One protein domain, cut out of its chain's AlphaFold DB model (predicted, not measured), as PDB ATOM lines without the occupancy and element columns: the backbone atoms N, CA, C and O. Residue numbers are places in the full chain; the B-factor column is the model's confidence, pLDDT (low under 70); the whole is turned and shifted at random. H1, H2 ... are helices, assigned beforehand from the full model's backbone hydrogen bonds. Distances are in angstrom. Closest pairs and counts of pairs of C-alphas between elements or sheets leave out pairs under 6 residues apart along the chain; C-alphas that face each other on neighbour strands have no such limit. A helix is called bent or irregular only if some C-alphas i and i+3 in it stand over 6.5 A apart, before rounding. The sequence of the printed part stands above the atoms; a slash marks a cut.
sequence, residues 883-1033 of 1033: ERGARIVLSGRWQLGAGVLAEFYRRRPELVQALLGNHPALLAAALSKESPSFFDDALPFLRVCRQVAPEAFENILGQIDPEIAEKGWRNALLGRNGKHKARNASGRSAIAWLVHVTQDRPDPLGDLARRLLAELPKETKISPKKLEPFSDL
ATOM      1  N   GLU A 883     -15.076 -41.006  31.225       88.88
ATOM      2  CA  GLU A 883     -15.540 -41.975  30.213       88.88
ATOM      3  C   GLU A 883     -15.285 -41.503  28.773       88.88
ATOM      4  O   GLU A 883     -15.024 -42.318  27.891       88.88
ATOM      5  N   ARG A 884     -15.304 -40.187  28.535       84.50
ATOM      6  CA  ARG A 884     -14.959 -39.565  27.245       84.50
ATOM      7  C   ARG A 884     -13.450 -39.421  27.016       84.50
ATOM      8  O   ARG A 884     -13.042 -38.930  25.968       84.50
ATOM      9  N   GLY A 885     -12.622 -39.822  27.981       81.56
ATOM     10  CA  GLY A 885     -11.166 -39.682  27.924       81.56
ATOM     11  C   GLY A 885     -10.646 -38.289  28.294       81.56
ATOM     12  O   GLY A 885      -9.467 -38.006  28.077       81.56
ATOM     13  N   ALA A 886     -11.487 -37.417  28.854       79.50
ATOM     14  CA  ALA A 886     -11.068 -36.095  29.304       79.50
ATOM     15  C   ALA A 886     -10.312 -36.148  30.643       79.50
ATOM     16  O   ALA A 886     -10.304 -37.154  31.354       79.50
ATOM     17  N   ARG A 887      -9.653 -35.039  30.999       80.69
ATOM     18  CA  ARG A 887      -8.819 -34.924  32.207       80.69
ATOM     19  C   ARG A 887      -9.508 -34.096  33.287       80.69
ATOM     20  O   ARG A 887     -10.071 -33.046  32.989       80.69
ATOM     21  N   ILE A 888      -9.370 -34.512  34.548       85.62
ATOM     22  CA  ILE A 888      -9.858 -33.765  35.718       85.62
ATOM     23  C   ILE A 888      -8.671 -33.356  36.579       85.62
ATOM     24  O   ILE A 888      -7.924 -34.195  37.067       85.62
ATOM     25  N   VAL A 889      -8.485 -32.059  36.816       83.06
ATOM     26  CA  VAL A 889      -7.335 -31.606  37.614       83.06
ATOM     27  C   VAL A 889      -7.546 -31.883  39.099       83.06
ATOM     28  O   VAL A 889      -8.373 -31.241  39.737       83.06
ATOM     29  N   LEU A 890      -6.739 -32.795  39.649       83.25
ATOM     30  CA  LEU A 890      -6.765 -33.188  41.066       83.25
ATOM     31  C   LEU A 890      -5.741 -32.448  41.948       83.25
ATOM     32  O   LEU A 890      -5.878 -32.442  43.172       83.25
ATOM     33  N   SER A 891      -4.721 -31.820  41.352       72.94
ATOM     34  CA  SER A 891      -3.677 -31.067  42.065       72.94
ATOM     35  C   SER A 891      -4.051 -29.592  42.279       72.94
ATOM     36  O   SER A 891      -4.919 -29.041  41.606       72.94
ATOM     37  N   GLY A 892      -3.420 -28.928  43.258       71.88
ATOM     38  CA  GLY A 892      -3.627 -27.500  43.560       71.88
ATOM     39  C   GLY A 892      -4.809 -27.184  44.491       71.88
ATOM     40  O   GLY A 892      -4.781 -26.172  45.187       71.88
ATOM     41  N   ARG A 893      -5.807 -28.072  44.586       80.25
ATOM     42  CA  ARG A 893      -6.842 -28.079  45.642       80.25
ATOM     43  C   ARG A 893      -6.948 -29.473  46.254       80.25
ATOM     44  O   ARG A 893      -7.967 -30.149  46.130       80.25
ATOM     45  N   TRP A 894      -5.872 -29.909  46.896       86.69
ATOM     46  CA  TRP A 894      -5.678 -31.298  47.308       86.69
ATOM     47  C   TRP A 894      -6.832 -31.909  48.111       86.69
ATOM     48  O   TRP A 894      -7.178 -33.061  47.879       86.69
ATOM     49  N   GLN A 895      -7.476 -31.156  49.007       86.75
ATOM     50  CA  GLN A 895      -8.633 -31.663  49.761       86.75
ATOM     51  C   GLN A 895      -9.819 -32.015  48.855       86.75
ATOM     52  O   GLN A 895     -10.449 -33.052  49.047       86.75
ATOM     53  N   LEU A 896     -10.104 -31.180  47.850       88.31
ATOM     54  CA  LEU A 896     -11.154 -31.464  46.871       88.31
ATOM     55  C   LEU A 896     -10.739 -32.625  45.973       88.31
ATOM     56  O   LEU A 896     -11.545 -33.515  45.740       88.31
ATOM     57  N   GLY A 897      -9.470 -32.677  45.553       90.44
ATOM     58  CA  GLY A 897      -8.929 -33.820  44.815       90.44
ATOM     59  C   GLY A 897      -9.085 -35.139  45.581       90.44
ATOM     60  O   GLY A 897      -9.454 -36.151  44.993       90.44
ATOM     61  N   ALA A 898      -8.866 -35.126  46.902       91.06
ATOM     62  CA  ALA A 898      -9.063 -36.291  47.765       91.06
ATOM     63  C   ALA A 898     -10.536 -36.718  47.798       91.06
ATOM     64  O   ALA A 898     -10.832 -37.902  47.661       91.06
ATOM     65  N   GLY A 899     -11.449 -35.749  47.932       90.88
ATOM     66  CA  GLY A 899     -12.891 -35.989  47.901       90.88
ATOM     67  C   GLY A 899     -13.374 -36.547  46.562       90.88
ATOM     68  O   GLY A 899     -14.150 -37.495  46.548       90.88
ATOM     69  N   VAL A 900     -12.870 -36.019  45.441       92.25
ATOM     70  CA  VAL A 900     -13.165 -36.541  44.097       92.25
ATOM     71  C   VAL A 900     -12.684 -37.983  43.971       92.25
ATOM     72  O   VAL A 900     -13.448 -38.847  43.556       92.25
ATOM     73  N   LEU A 901     -11.446 -38.272  44.375       92.75
ATOM     74  CA  LEU A 901     -10.898 -39.621  44.282       92.75
ATOM     75  C   LEU A 901     -11.677 -40.630  45.147       92.75
ATOM     76  O   LEU A 901     -11.968 -41.732  44.683       92.75
ATOM     77  N   ALA A 902     -12.063 -40.243  46.366       92.06
ATOM     78  CA  ALA A 902     -12.900 -41.065  47.240       92.06
ATOM     79  C   ALA A 902     -14.303 -41.304  46.645       92.06
ATOM     80  O   ALA A 902     -14.803 -42.427  46.657       92.06
ATOM     81  N   GLU A 903     -14.922 -40.276  46.054       92.31
ATOM     82  CA  GLU A 903     -16.225 -40.382  45.383       92.31
ATOM     83  C   GLU A 903     -16.175 -41.331  44.172       92.31
ATOM     84  O   GLU A 903     -17.086 -42.143  43.992       92.31
ATOM     85  N   PHE A 904     -15.102 -41.272  43.373       93.56
ATOM     86  CA  PHE A 904     -14.860 -42.218  42.280       93.56
ATOM     87  C   PHE A 904     -14.706 -43.640  42.808       93.56
ATOM     88  O   PHE A 904     -15.412 -44.530  42.346       93.56
ATOM     89  N   TYR A 905     -13.860 -43.852  43.816       93.88
ATOM     90  CA  TYR A 905     -13.667 -45.175  44.407       93.88
ATOM     91  C   TYR A 905     -14.973 -45.772  44.950       93.88
ATOM     92  O   TYR A 905     -15.279 -46.932  44.686       93.88
ATOM     93  N   ARG A 906     -15.783 -44.969  45.651       93.12
ATOM     94  CA  ARG A 906     -17.038 -45.432  46.253       93.12
ATOM     95  C   ARG A 906     -18.126 -45.758  45.230       93.12
ATOM     96  O   ARG A 906     -18.928 -46.655  45.476       93.12
ATOM     97  N   ARG A 907     -18.228 -45.008  44.126       94.44
ATOM     98  CA  ARG A 907     -19.376 -45.116  43.201       94.44
ATOM     99  C   ARG A 907     -19.060 -45.728  41.847       94.44
ATOM    100  O   ARG A 907     -19.966 -46.296  41.249       94.44
ATOM    101  N   ARG A 908     -17.841 -45.541  41.346       94.50
ATOM    102  CA  ARG A 908     -17.365 -45.963  40.018       94.50
ATOM    103  C   ARG A 908     -15.891 -46.408  40.115       94.50
ATOM    104  O   ARG A 908     -15.023 -45.773  39.507       94.50
ATOM    105  N   PRO A 909     -15.570 -47.438  40.925       93.25
ATOM    106  CA  PRO A 909     -14.189 -47.865  41.167       93.25
ATOM    107  C   PRO A 909     -13.427 -48.212  39.879       93.25
ATOM    108  O   PRO A 909     -12.219 -48.005  39.801       93.25
ATOM    109  N   GLU A 910     -14.125 -48.663  38.837       93.69
ATOM    110  CA  GLU A 910     -13.558 -48.962  37.524       93.69
ATOM    111  C   GLU A 910     -12.995 -47.728  36.794       93.69
ATOM    112  O   GLU A 910     -12.125 -47.869  35.938       93.69
ATOM    113  N   LEU A 911     -13.433 -46.514  37.153       92.94
ATOM    114  CA  LEU A 911     -12.939 -45.261  36.569       92.94
ATOM    115  C   LEU A 911     -11.726 -44.678  37.311       92.94
ATOM    116  O   LEU A 911     -11.116 -43.731  36.819       92.94
ATOM    117  N   VAL A 912     -11.345 -45.216  38.477       92.44
ATOM    118  CA  VAL A 912     -10.248 -44.672  39.305       92.44
ATOM    119  C   VAL A 912      -8.909 -44.692  38.562       92.44
ATOM    120  O   VAL A 912      -8.164 -43.712  38.601       92.44
ATOM    121  N   GLN A 913      -8.620 -45.778  37.842       88.75
ATOM    122  CA  GLN A 913      -7.394 -45.892  37.048       88.75
ATOM    123  C   GLN A 913      -7.369 -44.882  35.895       88.75
ATOM    124  O   GLN A 913      -6.355 -44.223  35.683       88.75
ATOM    125  N   ALA A 914      -8.491 -44.687  35.196       88.75
ATOM    126  CA  ALA A 914      -8.600 -43.692  34.128       88.75
ATOM    127  C   ALA A 914      -8.482 -42.250  34.660       88.75
ATOM    128  O   ALA A 914      -7.810 -41.413  34.053       88.75
ATOM    129  N   LEU A 915      -9.072 -41.978  35.831       89.56
ATOM    130  CA  LEU A 915      -8.967 -40.695  36.522       89.56
ATOM    131  C   LEU A 915      -7.514 -40.367  36.887       89.56
ATOM    132  O   LEU A 915      -7.088 -39.234  36.698       89.56
ATOM    133  N   LEU A 916      -6.748 -41.327  37.413       88.19
ATOM    134  CA  LEU A 916      -5.365 -41.089  37.841       88.19
ATOM    135  C   LEU A 916      -4.344 -41.218  36.709       88.19
ATOM    136  O   LEU A 916      -3.339 -40.514  36.748       88.19
ATOM    137  N   GLY A 917      -4.591 -42.056  35.698       79.31
ATOM    138  CA  GLY A 917      -3.636 -42.396  34.635       79.31
ATOM    139  C   GLY A 917      -3.141 -41.204  33.810       79.31
ATOM    140  O   GLY A 917      -2.031 -41.231  33.288       79.31
ATOM    141  N   ASN A 918      -3.912 -40.115  33.762       68.94
ATOM    142  CA  ASN A 918      -3.557 -38.877  33.061       68.94
ATOM    143  C   ASN A 918      -2.733 -37.871  33.894       68.94
ATOM    144  O   ASN A 918      -2.341 -36.822  33.379       68.94
ATOM    145  N   HIS A 919      -2.503 -38.148  35.180       77.75
ATOM    146  CA  HIS A 919      -1.983 -37.187  36.153       77.75
ATOM    147  C   HIS A 919      -0.637 -37.490  36.842       77.75
ATOM    148  O   HIS A 919      -0.199 -36.577  37.552       77.75
ATOM    149  N   PRO A 920       0.070 -38.636  36.678       83.38
ATOM    150  CA  PRO A 920       1.270 -38.912  37.476       83.38
ATOM    151  C   PRO A 920       2.334 -37.814  37.383       83.38
ATOM    152  O   PRO A 920       2.755 -37.295  38.412       83.38
ATOM    153  N   ALA A 921       2.647 -37.352  36.168       85.75
ATOM    154  CA  ALA A 921       3.625 -36.288  35.936       85.75
ATOM    155  C   ALA A 921       3.208 -34.945  36.557       85.75
ATOM    156  O   ALA A 921       4.031 -34.233  37.124       85.75
ATOM    157  N   LEU A 922       1.921 -34.588  36.485       85.81
ATOM    158  CA  LEU A 922       1.408 -33.329  37.036       85.81
ATOM    159  C   LEU A 922       1.381 -33.340  38.569       85.81
ATOM    160  O   LEU A 922       1.692 -32.328  39.200       85.81
ATOM    161  N   LEU A 923       0.994 -34.468  39.170       88.88
ATOM    162  CA  LEU A 923       0.984 -34.653  40.620       88.88
ATOM    163  C   LEU A 923       2.415 -34.681  41.160       88.88
ATOM    164  O   LEU A 923       2.704 -33.984  42.130       88.88
ATOM    165  N   ALA A 924       3.314 -35.395  40.483       91.06
ATOM    166  CA  ALA A 924       4.730 -35.424  40.809       91.06
ATOM    167  C   ALA A 924       5.367 -34.034  40.696       91.06
ATOM    168  O   ALA A 924       5.947 -33.551  41.662       91.06
ATOM    169  N   ALA A 925       5.152 -33.320  39.587       90.31
ATOM    170  CA  ALA A 925       5.662 -31.962  39.402       90.31
ATOM    171  C   ALA A 925       5.160 -30.978  40.472       90.31
ATOM    172  O   ALA A 925       5.892 -30.059  40.841       90.31
ATOM    173  N   ALA A 926       3.931 -31.149  40.978       89.31
ATOM    174  CA  ALA A 926       3.418 -30.368  42.102       89.31
ATOM    175  C   ALA A 926       4.120 -30.733  43.423       89.31
ATOM    176  O   ALA A 926       4.450 -29.838  44.203       89.31
ATOM    177  N   LEU A 927       4.391 -32.022  43.651       91.75
ATOM    178  CA  LEU A 927       5.133 -32.534  44.809       91.75
ATOM    179  C   LEU A 927       6.644 -32.223  44.761       91.75
ATOM    180  O   LEU A 927       7.294 -32.264  45.807       91.75
ATOM    181  N   SER A 928       7.178 -31.843  43.596       93.81
ATOM    182  CA  SER A 928       8.571 -31.411  43.418       93.81
ATOM    183  C   SER A 928       8.804 -29.913  43.650       93.81
ATOM    184  O   SER A 928       9.946 -29.483  43.655       93.81
ATOM    185  N   LYS A 929       7.773 -29.065  43.797       90.50
ATOM    186  CA  LYS A 929       7.963 -27.597  43.818       90.50
ATOM    187  C   LYS A 929       8.743 -27.096  45.040       90.50
ATOM    188  O   LYS A 929       8.554 -27.549  46.159       90.50
ATOM    189  N   GLU A 930       9.533 -26.037  44.857       86.88
ATOM    190  CA  GLU A 930      10.403 -25.490  45.913       86.88
ATOM    191  C   GLU A 930       9.678 -24.739  47.052       86.88
ATOM    192  O   GLU A 930      10.277 -24.465  48.100       86.88
ATOM    193  N   SER A 931       8.410 -24.357  46.857       83.19
ATOM    194  CA  SER A 931       7.622 -23.622  47.860       83.19
ATOM    195  C   SER A 931       6.724 -24.573  48.660       83.19
ATOM    196  O   SER A 931       5.942 -25.310  48.056       83.19
ATOM    197  N   PRO A 932       6.712 -24.500  50.006       79.31
ATOM    198  CA  PRO A 932       5.821 -25.314  50.835       79.31
ATOM    199  C   PRO A 932       4.329 -25.160  50.531       79.31
ATOM    200  O   PRO A 932       3.555 -26.059  50.845       79.31
ATOM    201  N   SER A 933       3.923 -24.029  49.940       80.19
ATOM    202  CA  SER A 933       2.523 -23.747  49.602       80.19
ATOM    203  C   SER A 933       1.925 -24.765  48.628       80.19
ATOM    204  O   SER A 933       0.712 -24.932  48.592       80.19
ATOM    205  N   PHE A 934       2.753 -25.461  47.842       84.94
ATOM    206  CA  PHE A 934       2.285 -26.507  46.930       84.94
ATOM    207  C   PHE A 934       1.850 -27.786  47.649       84.94
ATOM    208  O   PHE A 934       1.117 -28.580  47.069       84.94
ATOM    209  N   PHE A 935       2.256 -27.979  48.906       87.44
ATOM    210  CA  PHE A 935       1.929 -29.166  49.701       87.44
ATOM    211  C   PHE A 935       0.830 -28.899  50.727       87.44
ATOM    212  O   PHE A 935       0.482 -29.798  51.500       87.44
ATOM    213  N   ASP A 936       0.317 -27.667  50.781       83.75
ATOM    214  CA  ASP A 936      -0.697 -27.303  51.754       83.75
ATOM    215  C   ASP A 936      -1.944 -28.175  51.565       83.75
ATOM    216  O   ASP A 936      -2.469 -28.330  50.466       83.75
ATOM    217  N   ASP A 937      -2.355 -28.816  52.655       83.69
ATOM    218  CA  ASP A 937      -3.443 -29.790  52.698       83.69
ATOM    219  C   ASP A 937      -3.327 -30.980  51.714       83.69
ATOM    220  O   ASP A 937      -4.333 -31.615  51.399       83.69
ATOM    221  N   ALA A 938      -2.114 -31.345  51.270       89.94
ATOM    222  CA  ALA A 938      -1.887 -32.482  50.365       89.94
ATOM    223  C   ALA A 938      -2.099 -33.864  51.008       89.94
ATOM    224  O   ALA A 938      -2.427 -34.837  50.330       89.94
ATOM    225  N   LEU A 939      -1.941 -33.963  52.333       91.25
ATOM    226  CA  LEU A 939      -1.929 -35.242  53.050       91.25
ATOM    227  C   LEU A 939      -3.185 -36.118  52.833       91.25
ATOM    228  O   LEU A 939      -3.012 -37.317  52.614       91.25
ATOM    229  N   PRO A 940      -4.429 -35.598  52.893       90.62
ATOM    230  CA  PRO A 940      -5.617 -36.411  52.637       90.62
ATOM    231  C   PRO A 940      -5.594 -37.054  51.250       90.62
ATOM    232  O   PRO A 940      -5.842 -38.250  51.151       90.62
ATOM    233  N   PHE A 941      -5.216 -36.306  50.207       92.56
ATOM    234  CA  PHE A 941      -5.138 -36.836  48.843       92.56
ATOM    235  C   PHE A 941      -4.137 -37.982  48.744       92.56
ATOM    236  O   PHE A 941      -4.471 -39.042  48.230       92.56
ATOM    237  N   LEU A 942      -2.932 -37.792  49.287       92.94
ATOM    238  CA  LEU A 942      -1.875 -38.803  49.250       92.94
ATOM    239  C   LEU A 942      -2.296 -40.099  49.956       92.94
ATOM    240  O   LEU A 942      -2.057 -41.191  49.445       92.94
ATOM    241  N   ARG A 943      -2.975 -39.981  51.104       93.50
ATOM    242  CA  ARG A 943      -3.490 -41.133  51.856       93.50
ATOM    243  C   ARG A 943      -4.604 -41.862  51.107       93.50
ATOM    244  O   ARG A 943      -4.545 -43.084  51.015       93.50
ATOM    245  N   VAL A 944      -5.579 -41.131  50.555       93.19
ATOM    246  CA  VAL A 944      -6.653 -41.725  49.738       93.19
ATOM    247  C   VAL A 944      -6.047 -42.413  48.515       93.19
ATOM    248  O   VAL A 944      -6.335 -43.577  48.279       93.19
ATOM    249  N   CYS A 945      -5.148 -41.740  47.791       93.00
ATOM    250  CA  CYS A 945      -4.488 -42.272  46.598       93.00
ATOM    251  C   CYS A 945      -3.731 -43.572  46.883       93.00
ATOM    252  O   CYS A 945      -3.954 -44.559  46.187       93.00
ATOM    253  N   ARG A 946      -2.936 -43.620  47.959       93.38
ATOM    254  CA  ARG A 946      -2.252 -44.850  48.380       93.38
ATOM    255  C   ARG A 946      -3.226 -45.983  48.721       93.38
ATOM    256  O   ARG A 946      -2.927 -47.134  48.429       93.38
ATOM    257  N   GLN A 947      -4.358 -45.671  49.353       93.12
ATOM    258  CA  GLN A 947      -5.342 -46.670  49.774       93.12
ATOM    259  C   GLN A 947      -6.147 -47.243  48.599       93.12
ATOM    260  O   GLN A 947      -6.380 -48.447  48.568       93.12
ATOM    261  N   VAL A 948      -6.575 -46.403  47.650       92.12
ATOM    262  CA  VAL A 948      -7.499 -46.816  46.575       92.12
ATOM    263  C   VAL A 948      -6.810 -47.151  45.253       92.12
ATOM    264  O   VAL A 948      -7.400 -47.832  44.420       92.12
ATOM    265  N   ALA A 949      -5.584 -46.668  45.040       91.62
ATOM    266  CA  ALA A 949      -4.833 -46.848  43.801       91.62
ATOM    267  C   ALA A 949      -3.315 -46.929  44.071       91.62
ATOM    268  O   ALA A 949      -2.562 -46.045  43.649       91.62
ATOM    269  N   PRO A 950      -2.843 -47.977  44.775       92.00
ATOM    270  CA  PRO A 950      -1.444 -48.097  45.189       92.00
ATOM    271  C   PRO A 950      -0.460 -48.063  44.012       92.00
ATOM    272  O   PRO A 950       0.563 -47.398  44.102       92.00
ATOM    273  N   GLU A 951      -0.781 -48.688  42.876       91.38
ATOM    274  CA  GLU A 951       0.083 -48.667  41.684       91.38
ATOM    275  C   GLU A 951       0.235 -47.259  41.088       91.38
ATOM    276  O   GLU A 951       1.336 -46.833  40.739       91.38
ATOM    277  N   ALA A 952      -0.863 -46.500  41.008       90.38
ATOM    278  CA  ALA A 952      -0.828 -45.120  40.535       90.38
ATOM    279  C   ALA A 952      -0.059 -44.216  41.510       90.38
ATOM    280  O   ALA A 952       0.672 -43.325  41.077       90.38
ATOM    281  N   PHE A 953      -0.190 -44.466  42.817       92.94
ATOM    282  CA  PHE A 953       0.592 -43.790  43.847       92.94
ATOM    283  C   PHE A 953       2.096 -44.050  43.677       92.94
ATOM    284  O   PHE A 953       2.874 -43.097  43.656       92.94
ATOM    285  N   GLU A 954       2.505 -45.301  43.457       92.81
ATOM    286  CA  GLU A 954       3.904 -45.653  43.179       92.81
ATOM    287  C   GLU A 954       4.433 -44.998  41.893       92.81
ATOM    288  O   GLU A 954       5.559 -44.498  41.871       92.81
ATOM    289  N   ASN A 955       3.608 -44.917  40.845       92.38
ATOM    290  CA  ASN A 955       3.956 -44.218  39.605       92.38
ATOM    291  C   ASN A 955       4.150 -42.705  39.822       92.38
ATOM    292  O   ASN A 955       5.089 -42.121  39.287       92.38
ATOM    293  N   ILE A 956       3.304 -42.063  40.642       93.19
ATOM    294  CA  ILE A 956       3.489 -40.654  41.029       93.19
ATOM    295  C   ILE A 956       4.830 -40.480  41.745       93.19
ATOM    296  O   ILE A 956       5.590 -39.586  41.382       93.19
ATOM    297  N   LEU A 957       5.135 -41.333  42.731       94.62
ATOM    298  CA  LEU A 957       6.401 -41.268  43.465       94.62
ATOM    299  C   LEU A 957       7.608 -41.425  42.533       94.62
ATOM    300  O   LEU A 957       8.551 -40.648  42.638       94.62
ATOM    301  N   GLY A 958       7.557 -42.367  41.587       92.94
ATOM    302  CA  GLY A 958       8.635 -42.600  40.620       92.94
ATOM    303  C   GLY A 958       8.915 -41.432  39.666       92.94
ATOM    304  O   GLY A 958       9.962 -41.416  39.030       92.94
ATOM    305  N   GLN A 959       8.007 -40.456  39.566       94.50
ATOM    306  CA  GLN A 959       8.157 -39.271  38.713       94.50
ATOM    307  C   GLN A 959       8.494 -37.994  39.496       94.50
ATOM    308  O   GLN A 959       8.650 -36.933  38.888       94.50
ATOM    309  N   ILE A 960       8.571 -38.053  40.832       94.81
ATOM    310  CA  ILE A 960       9.002 -36.903  41.636       94.81
ATOM    311  C   ILE A 960      10.480 -36.659  41.353       94.81
ATOM    312  O   ILE A 960      11.289 -37.574  41.445       94.81
ATOM    313  N   ASP A 961      10.812 -35.407  41.056       94.00
ATOM    314  CA  ASP A 961      12.180 -34.948  40.853       94.00
ATOM    315  C   ASP A 961      12.808 -34.655  42.226       94.00
ATOM    316  O   ASP A 961      12.413 -33.672  42.868       94.00
ATOM    317  N   PRO A 962      13.751 -35.481  42.714       93.69
ATOM    318  CA  PRO A 962      14.291 -35.327  44.059       93.69
ATOM    319  C   PRO A 962      15.163 -34.078  44.211       93.69
ATOM    320  O   PRO A 962      15.230 -33.527  45.310       93.69
ATOM    321  N   GLU A 963      15.803 -33.601  43.138       90.94
ATOM    322  CA  GLU A 963      16.659 -32.412  43.190       90.94
ATOM    323  C   GLU A 963      15.821 -31.155  43.424       90.94
ATOM    324  O   GLU A 963      16.115 -30.357  44.320       90.94
ATOM    325  N   ILE A 964      14.717 -31.012  42.685       90.25
ATOM    326  CA  ILE A 964      13.793 -29.886  42.871       90.25
ATOM    327  C   ILE A 964      13.018 -30.047  44.195       90.25
ATOM    328  O   ILE A 964      12.851 -29.077  44.951       90.25
ATOM    329  N   ALA A 965      12.588 -31.274  44.521       92.56
ATOM    330  CA  ALA A 965      11.806 -31.568  45.720       92.56
ATOM    331  C   ALA A 965      12.567 -31.278  47.018       92.56
ATOM    332  O   ALA A 965      11.948 -30.813  47.979       92.56
ATOM    333  N   GLU A 966      13.886 -31.507  47.069       93.75
ATOM    334  CA  GLU A 966      14.681 -31.388  48.297       93.75
ATOM    335  C   GLU A 966      14.473 -30.040  48.995       93.75
ATOM    336  O   GLU A 966      14.162 -29.978  50.192       93.75
ATOM    337  N   LYS A 967      14.594 -28.948  48.238       90.69
ATOM    338  CA  LYS A 967      14.443 -27.593  48.770       90.69
ATOM    339  C   LYS A 967      13.030 -27.360  49.305       90.69
ATOM    340  O   LYS A 967      12.873 -26.818  50.402       90.69
ATOM    341  N   GLY A 968      12.009 -27.791  48.564       90.00
ATOM    342  CA  GLY A 968      10.605 -27.660  48.957       90.00
ATOM    343  C   GLY A 968      10.256 -28.474  50.196       90.00
ATOM    344  O   GLY A 968       9.662 -27.947  51.140       90.00
ATOM    345  N   TRP A 969      10.671 -29.737  50.231       94.00
ATOM    346  CA  TRP A 969      10.405 -30.664  51.327       94.00
ATOM    347  C   TRP A 969      11.090 -30.204  52.614       94.00
ATOM    348  O   TRP A 969      10.444 -30.113  53.661       94.00
ATOM    349  N   ARG A 970      12.365 -29.807  52.530       92.50
ATOM    350  CA  ARG A 970      13.117 -29.216  53.648       92.50
ATOM    351  C   ARG A 970      12.420 -27.965  54.189       92.50
ATOM    352  O   ARG A 970      12.191 -27.848  55.394       92.50
ATOM    353  N   ASN A 971      12.028 -27.046  53.305       89.25
ATOM    354  CA  ASN A 971      11.318 -25.821  53.671       89.25
ATOM    355  C   ASN A 971       9.969 -26.111  54.352       89.25
ATOM    356  O   ASN A 971       9.639 -25.487  55.366       89.25
ATOM    357  N   ALA A 972       9.211 -27.085  53.849       90.00
ATOM    358  CA  ALA A 972       7.935 -27.493  54.424       90.00
ATOM    359  C   ALA A 972       8.094 -28.117  55.817       90.00
ATOM    360  O   ALA A 972       7.368 -27.735  56.739       90.00
ATOM    361  N   LEU A 973       9.074 -29.008  56.005       90.94
ATOM    362  CA  LEU A 973       9.392 -29.617  57.304       90.94
ATOM    363  C   LEU A 973       9.785 -28.564  58.350       90.94
ATOM    364  O   LEU A 973       9.314 -28.604  59.490       90.94
ATOM    365  N   LEU A 974      10.571 -27.566  57.941       87.88
ATOM    366  CA  LEU A 974      10.980 -26.439  58.783       87.88
ATOM    367  C   LEU A 974       9.879 -25.383  58.985       87.88
ATOM    368  O   LEU A 974      10.040 -24.480  59.811       87.88
ATOM    369  N   GLY A 975       8.772 -25.462  58.238       81.19
ATOM    370  CA  GLY A 975       7.703 -24.465  58.251       81.19
ATOM    371  C   GLY A 975       8.181 -23.085  57.791       81.19
ATOM    372  O   GLY A 975       7.898 -22.084  58.454       81.19
ATOM    373  N   ARG A 976       8.937 -23.015  56.689       77.31
ATOM    374  CA  ARG A 976       9.507 -21.780  56.121       77.31
ATOM    375  C   ARG A 976       9.181 -21.656  54.640       77.31
ATOM    376  O   ARG A 976       9.263 -22.645  53.939       77.31
ATOM    377  N   ASN A 977       8.891 -20.451  54.156       63.84
ATOM    378  CA  ASN A 977       8.868 -20.131  52.729       63.84
ATOM    379  C   ASN A 977      10.016 -19.150  52.431       63.84
ATOM    380  O   ASN A 977       9.959 -17.977  52.814       63.84
ATOM    381  N   GLY A 978      11.108 -19.650  51.848       66.25
ATOM    382  CA  GLY A 978      12.359 -18.900  51.718       66.25
ATOM    383  C   GLY A 978      12.933 -18.487  53.082       66.25
ATOM    384  O   GLY A 978      13.102 -19.315  53.977       66.25
ATOM    385  N   LYS A 979      13.218 -17.188  53.262       56.16
ATOM    386  CA  LYS A 979      13.737 -16.623  54.526       56.16
ATOM    387  C   LYS A 979      12.656 -16.397  55.597       56.16
ATOM    388  O   LYS A 979      12.989 -16.056  56.731       56.16
ATOM    389  N   HIS A 980      11.374 -16.574  55.272       56.81
ATOM    390  CA  HIS A 980      10.263 -16.256  56.171       56.81
ATOM    391  C   HIS A 980       9.616 -17.514  56.756       56.81
ATOM    392  O   HIS A 980       9.549 -18.557  56.113       56.81
ATOM    393  N   LYS A 981       9.094 -17.421  57.983       65.94
ATOM    394  CA  LYS A 981       8.284 -18.489  58.586       65.94
ATOM    395  C   LYS A 981       6.968 -18.625  57.811       65.94
ATOM    396  O   LYS A 981       6.278 -17.628  57.602       65.94
ATOM    397  N   ALA A 982       6.621 -19.838  57.387       61.12
ATOM    398  CA  ALA A 982       5.370 -20.111  56.691       61.12
ATOM    399  C   ALA A 982       4.181 -19.840  57.628       61.12
ATOM    400  O   ALA A 982       4.193 -20.237  58.796       61.12
ATOM    401  N   ARG A 983       3.158 -19.136  57.121       51.34
ATOM    402  CA  ARG A 983       1.941 -18.798  57.882       51.34
ATOM    403  C   ARG A 983       1.081 -20.031  58.186       51.34
ATOM    404  O   ARG A 983       0.500 -20.093  59.264       51.34
ATOM    405  N   ASN A 984       1.072 -21.018  57.286       56.84
ATOM    406  CA  ASN A 984       0.431 -22.321  57.458       56.84
ATOM    407  C   ASN A 984       1.497 -23.424  57.393       56.84
ATOM    408  O   ASN A 984       2.326 -23.443  56.491       56.84
ATOM    409  N   ALA A 985       1.488 -24.339  58.366       60.03
ATOM    410  CA  ALA A 985       2.397 -25.489  58.419       60.03
ATOM    411  C   ALA A 985       1.710 -26.788  57.955       60.03
ATOM    412  O   ALA A 985       2.109 -27.881  58.361       60.03
ATOM    413  N   SER A 986       0.641 -26.687  57.157       69.56
ATOM    414  CA  SER A 986      -0.137 -27.858  56.742       69.56
ATOM    415  C   SER A 986       0.686 -28.776  55.827       69.56
ATOM    416  O   SER A 986       0.704 -29.993  56.043       69.56
ATOM    417  N   GLY A 987       1.510 -28.188  54.948       82.38
ATOM    418  CA  GLY A 987       2.478 -28.913  54.123       82.38
ATOM    419  C   GLY A 987       3.484 -29.761  54.909       82.38
ATOM    420  O   GLY A 987       3.865 -30.832  54.441       82.38
ATOM    421  N   ARG A 988       3.842 -29.385  56.150       89.44
ATOM    422  CA  ARG A 988       4.749 -30.191  56.993       89.44
ATOM    423  C   ARG A 988       4.219 -31.603  57.210       89.44
ATOM    424  O   ARG A 988       4.987 -32.553  57.163       89.44
ATOM    425  N   SER A 989       2.917 -31.748  57.465       88.62
ATOM    426  CA  SER A 989       2.323 -33.069  57.712       88.62
ATOM    427  C   SER A 989       2.315 -33.941  56.461       88.62
ATOM    428  O   SER A 989       2.478 -35.150  56.584       88.62
ATOM    429  N   ALA A 990       2.116 -33.343  55.284       91.50
ATOM    430  CA  ALA A 990       2.157 -34.055  54.013       91.50
ATOM    431  C   ALA A 990       3.576 -34.540  53.701       91.50
ATOM    432  O   ALA A 990       3.765 -35.720  53.421       91.50
ATOM    433  N   ILE A 991       4.577 -33.666  53.842       94.19
ATOM    434  CA  ILE A 991       5.975 -34.025  53.577       94.19
ATOM    435  C   ILE A 991       6.527 -34.999  54.621       94.19
ATOM    436  O   ILE A 991       7.183 -35.962  54.250       94.19
ATOM    437  N   ALA A 992       6.225 -34.824  55.912       93.75
ATOM    438  CA  ALA A 992       6.617 -35.796  56.939       93.75
ATOM    439  C   ALA A 992       6.029 -37.191  56.661       93.75
ATOM    440  O   ALA A 992       6.696 -38.199  56.874       93.75
ATOM    441  N   TRP A 993       4.794 -37.249  56.149       94.56
ATOM    442  CA  TRP A 993       4.186 -38.504  55.712       94.56
ATOM    443  C   TRP A 993       4.893 -39.074  54.481       94.56
ATOM    444  O   TRP A 993       5.221 -40.253  54.496       94.56
ATOM    445  N   LEU A 994       5.181 -38.252  53.463       94.94
ATOM    446  CA  LEU A 994       5.915 -38.681  52.267       94.94
ATOM    447  C   LEU A 994       7.286 -39.255  52.619       94.94
ATOM    448  O   LEU A 994       7.560 -40.382  52.235       94.94
ATOM    449  N   VAL A 995       8.078 -38.542  53.425       96.00
ATOM    450  CA  VAL A 995       9.381 -39.014  53.920       96.00
ATOM    451  C   VAL A 995       9.248 -40.372  54.603       96.00
ATOM    452  O   VAL A 995      10.033 -41.272  54.330       96.00
ATOM    453  N   HIS A 996       8.237 -40.551  55.457       94.50
ATOM    454  CA  HIS A 996       8.017 -41.829  56.130       94.50
ATOM    455  C   HIS A 996       7.671 -42.964  55.155       94.50
ATOM    456  O   HIS A 996       8.159 -44.074  55.327       94.50
ATOM    457  N   VAL A 997       6.833 -42.717  54.142       93.38
ATOM    458  CA  VAL A 997       6.403 -43.776  53.211       93.38
ATOM    459  C   VAL A 997       7.402 -44.043  52.085       93.38
ATOM    460  O   VAL A 997       7.309 -45.087  51.450       93.38
ATOM    461  N   THR A 998       8.355 -43.138  51.835       95.50
ATOM    462  CA  THR A 998       9.382 -43.298  50.793       95.50
ATOM    463  C   THR A 998      10.753 -43.712  51.333       95.50
ATOM    464  O   THR A 998      11.618 -44.058  50.532       95.50
ATOM    465  N   GLN A 999      10.973 -43.729  52.654       93.81
ATOM    466  CA  GLN A 999      12.286 -44.013  53.264       93.81
ATOM    467  C   GLN A 999      12.892 -45.377  52.890       93.81
ATOM    468  O   GLN A 999      14.113 -45.514  52.901       93.81
ATOM    469  N   ASP A1000      12.059 -46.363  52.547       93.50
ATOM    470  CA  ASP A1000      12.486 -47.728  52.214       93.50
ATOM    471  C   ASP A1000      12.696 -47.934  50.703       93.50
ATOM    472  O   ASP A1000      13.051 -49.026  50.260       93.50
ATOM    473  N   ARG A1001      12.494 -46.892  49.882       94.50
ATOM    474  CA  ARG A1001      12.677 -46.987  48.430       94.50
ATOM    475  C   ARG A1001      14.165 -47.107  48.062       94.50
ATOM    476  O   ARG A1001      14.994 -46.398  48.648       94.50
ATOM    477  N   PRO A1002      14.519 -47.938  47.066       93.44
ATOM    478  CA  PRO A1002      15.895 -48.110  46.599       93.44
ATOM    479  C   PRO A1002      16.301 -47.085  45.517       93.44
ATOM    480  O   PRO A1002      17.218 -47.348  44.745       93.44
ATOM    481  N   ASP A1003      15.603 -45.951  45.419       94.25
ATOM    482  CA  ASP A1003      15.778 -44.938  44.373       94.25
ATOM    483  C   ASP A1003      16.210 -43.569  44.952       94.25
ATOM    484  O   ASP A1003      16.212 -43.386  46.177       94.25
ATOM    485  N   PRO A1004      16.567 -42.582  44.101       95.81
ATOM    486  CA  PRO A1004      17.008 -41.263  44.562       95.81
ATOM    487  C   PRO A1004      15.985 -40.508  45.432       95.81
ATOM    488  O   PRO A1004      16.365 -39.677  46.260       95.81
ATOM    489  N   LEU A1005      14.686 -40.806  45.301       96.00
ATOM    490  CA  LEU A1005      13.652 -40.249  46.179       96.00
ATOM    491  C   LEU A1005      13.724 -40.856  47.592       96.00
ATOM    492  O   LEU A1005      13.559 -40.141  48.584       96.00
ATOM    493  N   GLY A1006      13.997 -42.161  47.695       96.12
ATOM    494  CA  GLY A1006      14.293 -42.827  48.964       96.12
ATOM    495  C   GLY A1006      15.562 -42.297  49.632       96.12
ATOM    496  O   GLY A1006      15.570 -42.083  50.847       96.12
ATOM    497  N   ASP A1007      16.606 -41.997  48.851       96.19
ATOM    498  CA  ASP A1007      17.823 -41.350  49.361       96.19
ATOM    499  C   ASP A1007      17.525 -39.970  49.953       96.19
ATOM    500  O   ASP A1007      17.945 -39.674  51.075       96.19
ATOM    501  N   LEU A1008      16.739 -39.146  49.251       96.94
ATOM    502  CA  LEU A1008      16.291 -37.852  49.766       96.94
ATOM    503  C   LEU A1008      15.526 -38.001  51.091       96.94
ATOM    504  O   LEU A1008      15.791 -37.266  52.046       96.94
ATOM    505  N   ALA A1009      14.599 -38.957  51.175       96.50
ATOM    506  CA  ALA A1009      13.824 -39.206  52.388       96.50
ATOM    507  C   ALA A1009      14.716 -39.602  53.574       96.50
ATOM    508  O   ALA A1009      14.578 -39.031  54.659       96.50
ATOM    509  N   ARG A1010      15.682 -40.507  53.364       97.25
ATOM    510  CA  ARG A1010      16.664 -40.902  54.388       97.25
ATOM    511  C   ARG A1010      17.541 -39.727  54.830       97.25
ATOM    512  O   ARG A1010      17.744 -39.557  56.033       97.25
ATOM    513  N   ARG A1011      18.002 -38.878  53.899       96.44
ATOM    514  CA  ARG A1011      18.753 -37.649  54.228       96.44
ATOM    515  C   ARG A1011      17.930 -36.702  55.100       96.44
ATOM    516  O   ARG A1011      18.389 -36.299  56.165       96.44
ATOM    517  N   LEU A1012      16.695 -36.390  54.701       96.00
ATOM    518  CA  LEU A1012      15.821 -35.492  55.465       96.00
ATOM    519  C   LEU A1012      15.441 -36.063  56.838       96.00
ATOM    520  O   LEU A1012      15.335 -35.303  57.800       96.00
ATOM    521  N   LEU A1013      15.264 -37.381  56.954       94.56
ATOM    522  CA  LEU A1013      15.025 -38.056  58.230       94.56
ATOM    523  C   LEU A1013      16.229 -37.931  59.177       94.56
ATOM    524  O   LEU A1013      16.039 -37.662  60.363       94.56
ATOM    525  N   ALA A1014      17.451 -38.082  58.657       94.38
ATOM    526  CA  ALA A1014      18.684 -37.933  59.428       94.38
ATOM    527  C   ALA A1014      18.949 -36.473  59.841       94.38
ATOM    528  O   ALA A1014      19.337 -36.212  60.979       94.38
ATOM    529  N   GLU A1015      18.713 -35.519  58.939       94.81
ATOM    530  CA  GLU A1015      18.953 -34.094  59.189       94.81
ATOM    531  C   GLU A1015      17.879 -33.443  60.073       94.81
ATOM    532  O   GLU A1015      18.191 -32.566  60.881       94.81
ATOM    533  N   LEU A1016      16.613 -33.855  59.929       93.75
ATOM    534  CA  LEU A1016      15.449 -33.242  60.580       93.75
ATOM    535  C   LEU A1016      14.557 -34.284  61.300       93.75
ATOM    536  O   LEU A1016      13.356 -34.387  61.015       93.75
ATOM    537  N   PRO A1017      15.088 -35.062  62.267       91.06
ATOM    538  CA  PRO A1017      14.372 -36.187  62.884       91.06
ATOM    539  C   PRO A1017      13.158 -35.760  63.725       91.06
ATOM    540  O   PRO A1017      12.202 -36.516  63.906       91.06
ATOM    541  N   LYS A1018      13.162 -34.532  64.262       90.88
ATOM    542  CA  LYS A1018      12.017 -33.994  65.015       90.88
ATOM    543  C   LYS A1018      10.916 -33.515  64.072       90.88
ATOM    544  O   LYS A1018       9.729 -33.631  64.388       90.88
ATOM    545  N   GLU A1019      11.293 -32.951  62.931       90.38
ATOM    546  CA  GLU A1019      10.380 -32.319  61.988       90.38
ATOM    547  C   GLU A1019       9.623 -33.327  61.129       90.38
ATOM    548  O   GLU A1019       8.453 -33.086  60.817       90.38
ATOM    549  N   THR A1020      10.265 -34.458  60.837       90.50
ATOM    550  CA  THR A1020       9.740 -35.616  60.094       90.50
ATOM    551  C   THR A1020       8.840 -36.533  60.928       90.50
ATOM    552  O   THR A1020       8.181 -37.416  60.383       90.50
ATOM    553  N   LYS A1021       8.735 -36.313  62.247       88.81
ATOM    554  CA  LYS A1021       7.877 -37.122  63.122       88.81
ATOM    555  C   LYS A1021       6.402 -37.007  62.726       88.81
ATOM    556  O   LYS A1021       5.822 -35.918  62.730       88.81
ATOM    557  N   ILE A1022       5.769 -38.154  62.490       86.38
ATOM    558  CA  ILE A1022       4.347 -38.266  62.163       86.38
ATOM    559  C   ILE A1022       3.575 -39.064  63.223       86.38
ATOM    560  O   ILE A1022       4.112 -39.942  63.890       86.38
ATOM    561  N   SER A1023       2.304 -38.711  63.427       86.69
ATOM    562  CA  SER A1023       1.399 -39.426  64.335       86.69
ATOM    563  C   SER A1023       1.009 -40.789  63.738       86.69
ATOM    564  O   SER A1023       0.636 -40.810  62.562       86.69
ATOM    565  N   PRO A1024       0.988 -41.885  64.526       85.81
ATOM    566  CA  PRO A1024       0.550 -43.210  64.062       85.81
ATOM    567  C   PRO A1024      -0.827 -43.199  63.385       85.81
ATOM    568  O   PRO A1024      -1.003 -43.784  62.324       85.81
ATOM    569  N   LYS A1025      -1.768 -42.398  63.901       85.75
ATOM    570  CA  LYS A1025      -3.115 -42.235  63.329       85.75
ATOM    571  C   LYS A1025      -3.114 -41.725  61.878       85.75
ATOM    572  O   LYS A1025      -4.062 -41.946  61.134       85.75
ATOM    573  N   LYS A1026      -2.077 -40.989  61.458       85.38
ATOM    574  CA  LYS A1026      -1.939 -40.505  60.069       85.38
ATOM    575  C   LYS A1026      -1.361 -41.569  59.125       85.38
ATOM    576  O   LYS A1026      -1.402 -41.363  57.914       85.38
ATOM    577  N   LEU A1027      -0.808 -42.656  59.662       86.50
ATOM    578  CA  LEU A1027      -0.281 -43.793  58.904       86.50
ATOM    579  C   LEU A1027      -1.342 -44.866  58.667       86.50
ATOM    580  O   LEU A1027      -1.274 -45.572  57.666       86.50
ATOM    581  N   GLU A1028      -2.329 -44.951  59.555       86.75
ATOM    582  CA  GLU A1028      -3.480 -45.836  59.395       86.75
ATOM    583  C   GLU A1028      -4.269 -45.493  58.113       86.75
ATOM    584  O   GLU A1028      -4.420 -44.304  57.782       86.75
ATOM    585  N   PRO A1029      -4.790 -46.499  57.386       83.75
ATOM    586  CA  PRO A1029      -5.782 -46.285  56.337       83.75
ATOM    587  C   PRO A1029      -7.025 -45.584  56.895       83.75
ATOM    588  O   PRO A1029      -7.305 -45.635  58.095       83.75
ATOM    589  N   PHE A1030      -7.799 -44.931  56.034       85.25
ATOM    590  CA  PHE A1030      -9.128 -44.478  56.427       85.25
ATOM    591  C   PHE A1030     -10.028 -45.699  56.644       85.25
ATOM    592  O   PHE A1030     -10.114 -46.567  55.775       85.25
ATOM    593  N   SER A1031     -10.676 -45.765  57.811       77.62
ATOM    594  CA  SER A1031     -11.603 -46.845  58.175       77.62
ATOM    595  C   SER A1031     -12.891 -46.825  57.347       77.62
ATOM    596  O   SER A1031     -13.524 -47.862  57.194       77.62
ATOM    597  N   ASP A1032     -13.262 -45.648  56.842       74.62
ATOM    598  CA  ASP A1032     -14.379 -45.407  55.928       74.62
ATOM    599  C   ASP A1032     -13.977 -44.260  54.981       74.62
ATOM    600  O   ASP A1032     -13.394 -43.272  55.451       74.62
ATOM    601  N   LEU A1033     -14.194 -44.430  53.670       73.50
ATOM    602  CA  LEU A1033     -13.742 -43.527  52.592       73.50
ATOM    603  C   LEU A1033     -14.899 -42.820  51.877       73.50
ATOM    604  O   LEU A1033     -15.863 -43.494  51.444       73.50
TER     605      LEU A1033
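Overview. This is residues 883 to 1033 of the 1033 residues of an uncharacterized protein of Altererythrobacter rhizovicinus (UniProt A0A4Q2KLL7). Two clusters of helices sit end to end: H1, H2, H5 and H6 make one, and H7, H8 and H9 make the other, with H5 and H8 meeting near the core and H3 and H4 bridging one side. From H9 a tail, residues 1016 to 1033, folds back toward the cluster of H1 and H5. The printed part has 151 residues with nine named helices, H1 to H9 in order, and no named strand; its class is all helix. It is compact, with a radius of gyration of the C-alphas of 14.9 A and spans of 45 by 33 by 29 A.

Arrangement. H1, residues 894 to 907, touches H2, residues 909 to 917, with residues 901 to 905 alone; this helical hairpin has C-alphas 904 and 912 closest at 6.0 A. H1 also touches H5, residues 939 to 948, at a shallow tilt of 23 degrees, the same way, with C-alphas 898 and 941 closest at 4.1 A. H3, residues 920 to 927, touches H6, residues 950 to 958, with C-alphas 920 and 956 closest at 4.5 A. H2 and H6 only just touch, with 3 pairs of C-alphas within 8 A, the closest those of Leu 916 and Ala 952 at 6.6 A. H8, residues 986 to 998, is the hub and touches four helices. One is H5, with C-alphas 939 and 990 closest at 4.4 A. Another is H4, residues 932 to 935, with C-alphas 935 and 987 closest at 4.5 A. H7, residues 962 to 974, touches H8 at a steep tilt of 52 degrees, opposite ways, with C-alphas 973 and 988 closest at 4.7 A. H9, residues 1004 to 1015, touches H8 with C-alphas 995 and 1009 closest at 4.7 A. Every O i to N i+4 pair is within hydrogen-bond range in H1, H3, H5, H6 and H9; the count is 3 of 5 in H2, 7 of 9 in H7 and 8 of 9 in H8, and H4 is too short for such a pair.

Along the chain. H1 begins at C-alpha 894 (-5.678, -31.298, 47.308) and measures 19.9 A from first to last C-alpha. H2 is irregular, only just: C-alphas 910 and 913 are 6.9 A apart. H5 measures 14.4 A, H7 17.5 A and H8 19.1 A. H9 measures 16.4 A and ends at C-alpha 1015 (18.953, -34.094, 59.189).

Size, cuts and confidence. The C-alphas farthest apart, those of Arg 884 and Glu 1015, are 46.9 A apart. The printed part has no cut and ends at residue 1033, the chain's last. The H7 to H8 link is long, with 11 residues. The mean pLDDT of the printed part is 87.6; residue 918 and residues 977 to 986 are under 70.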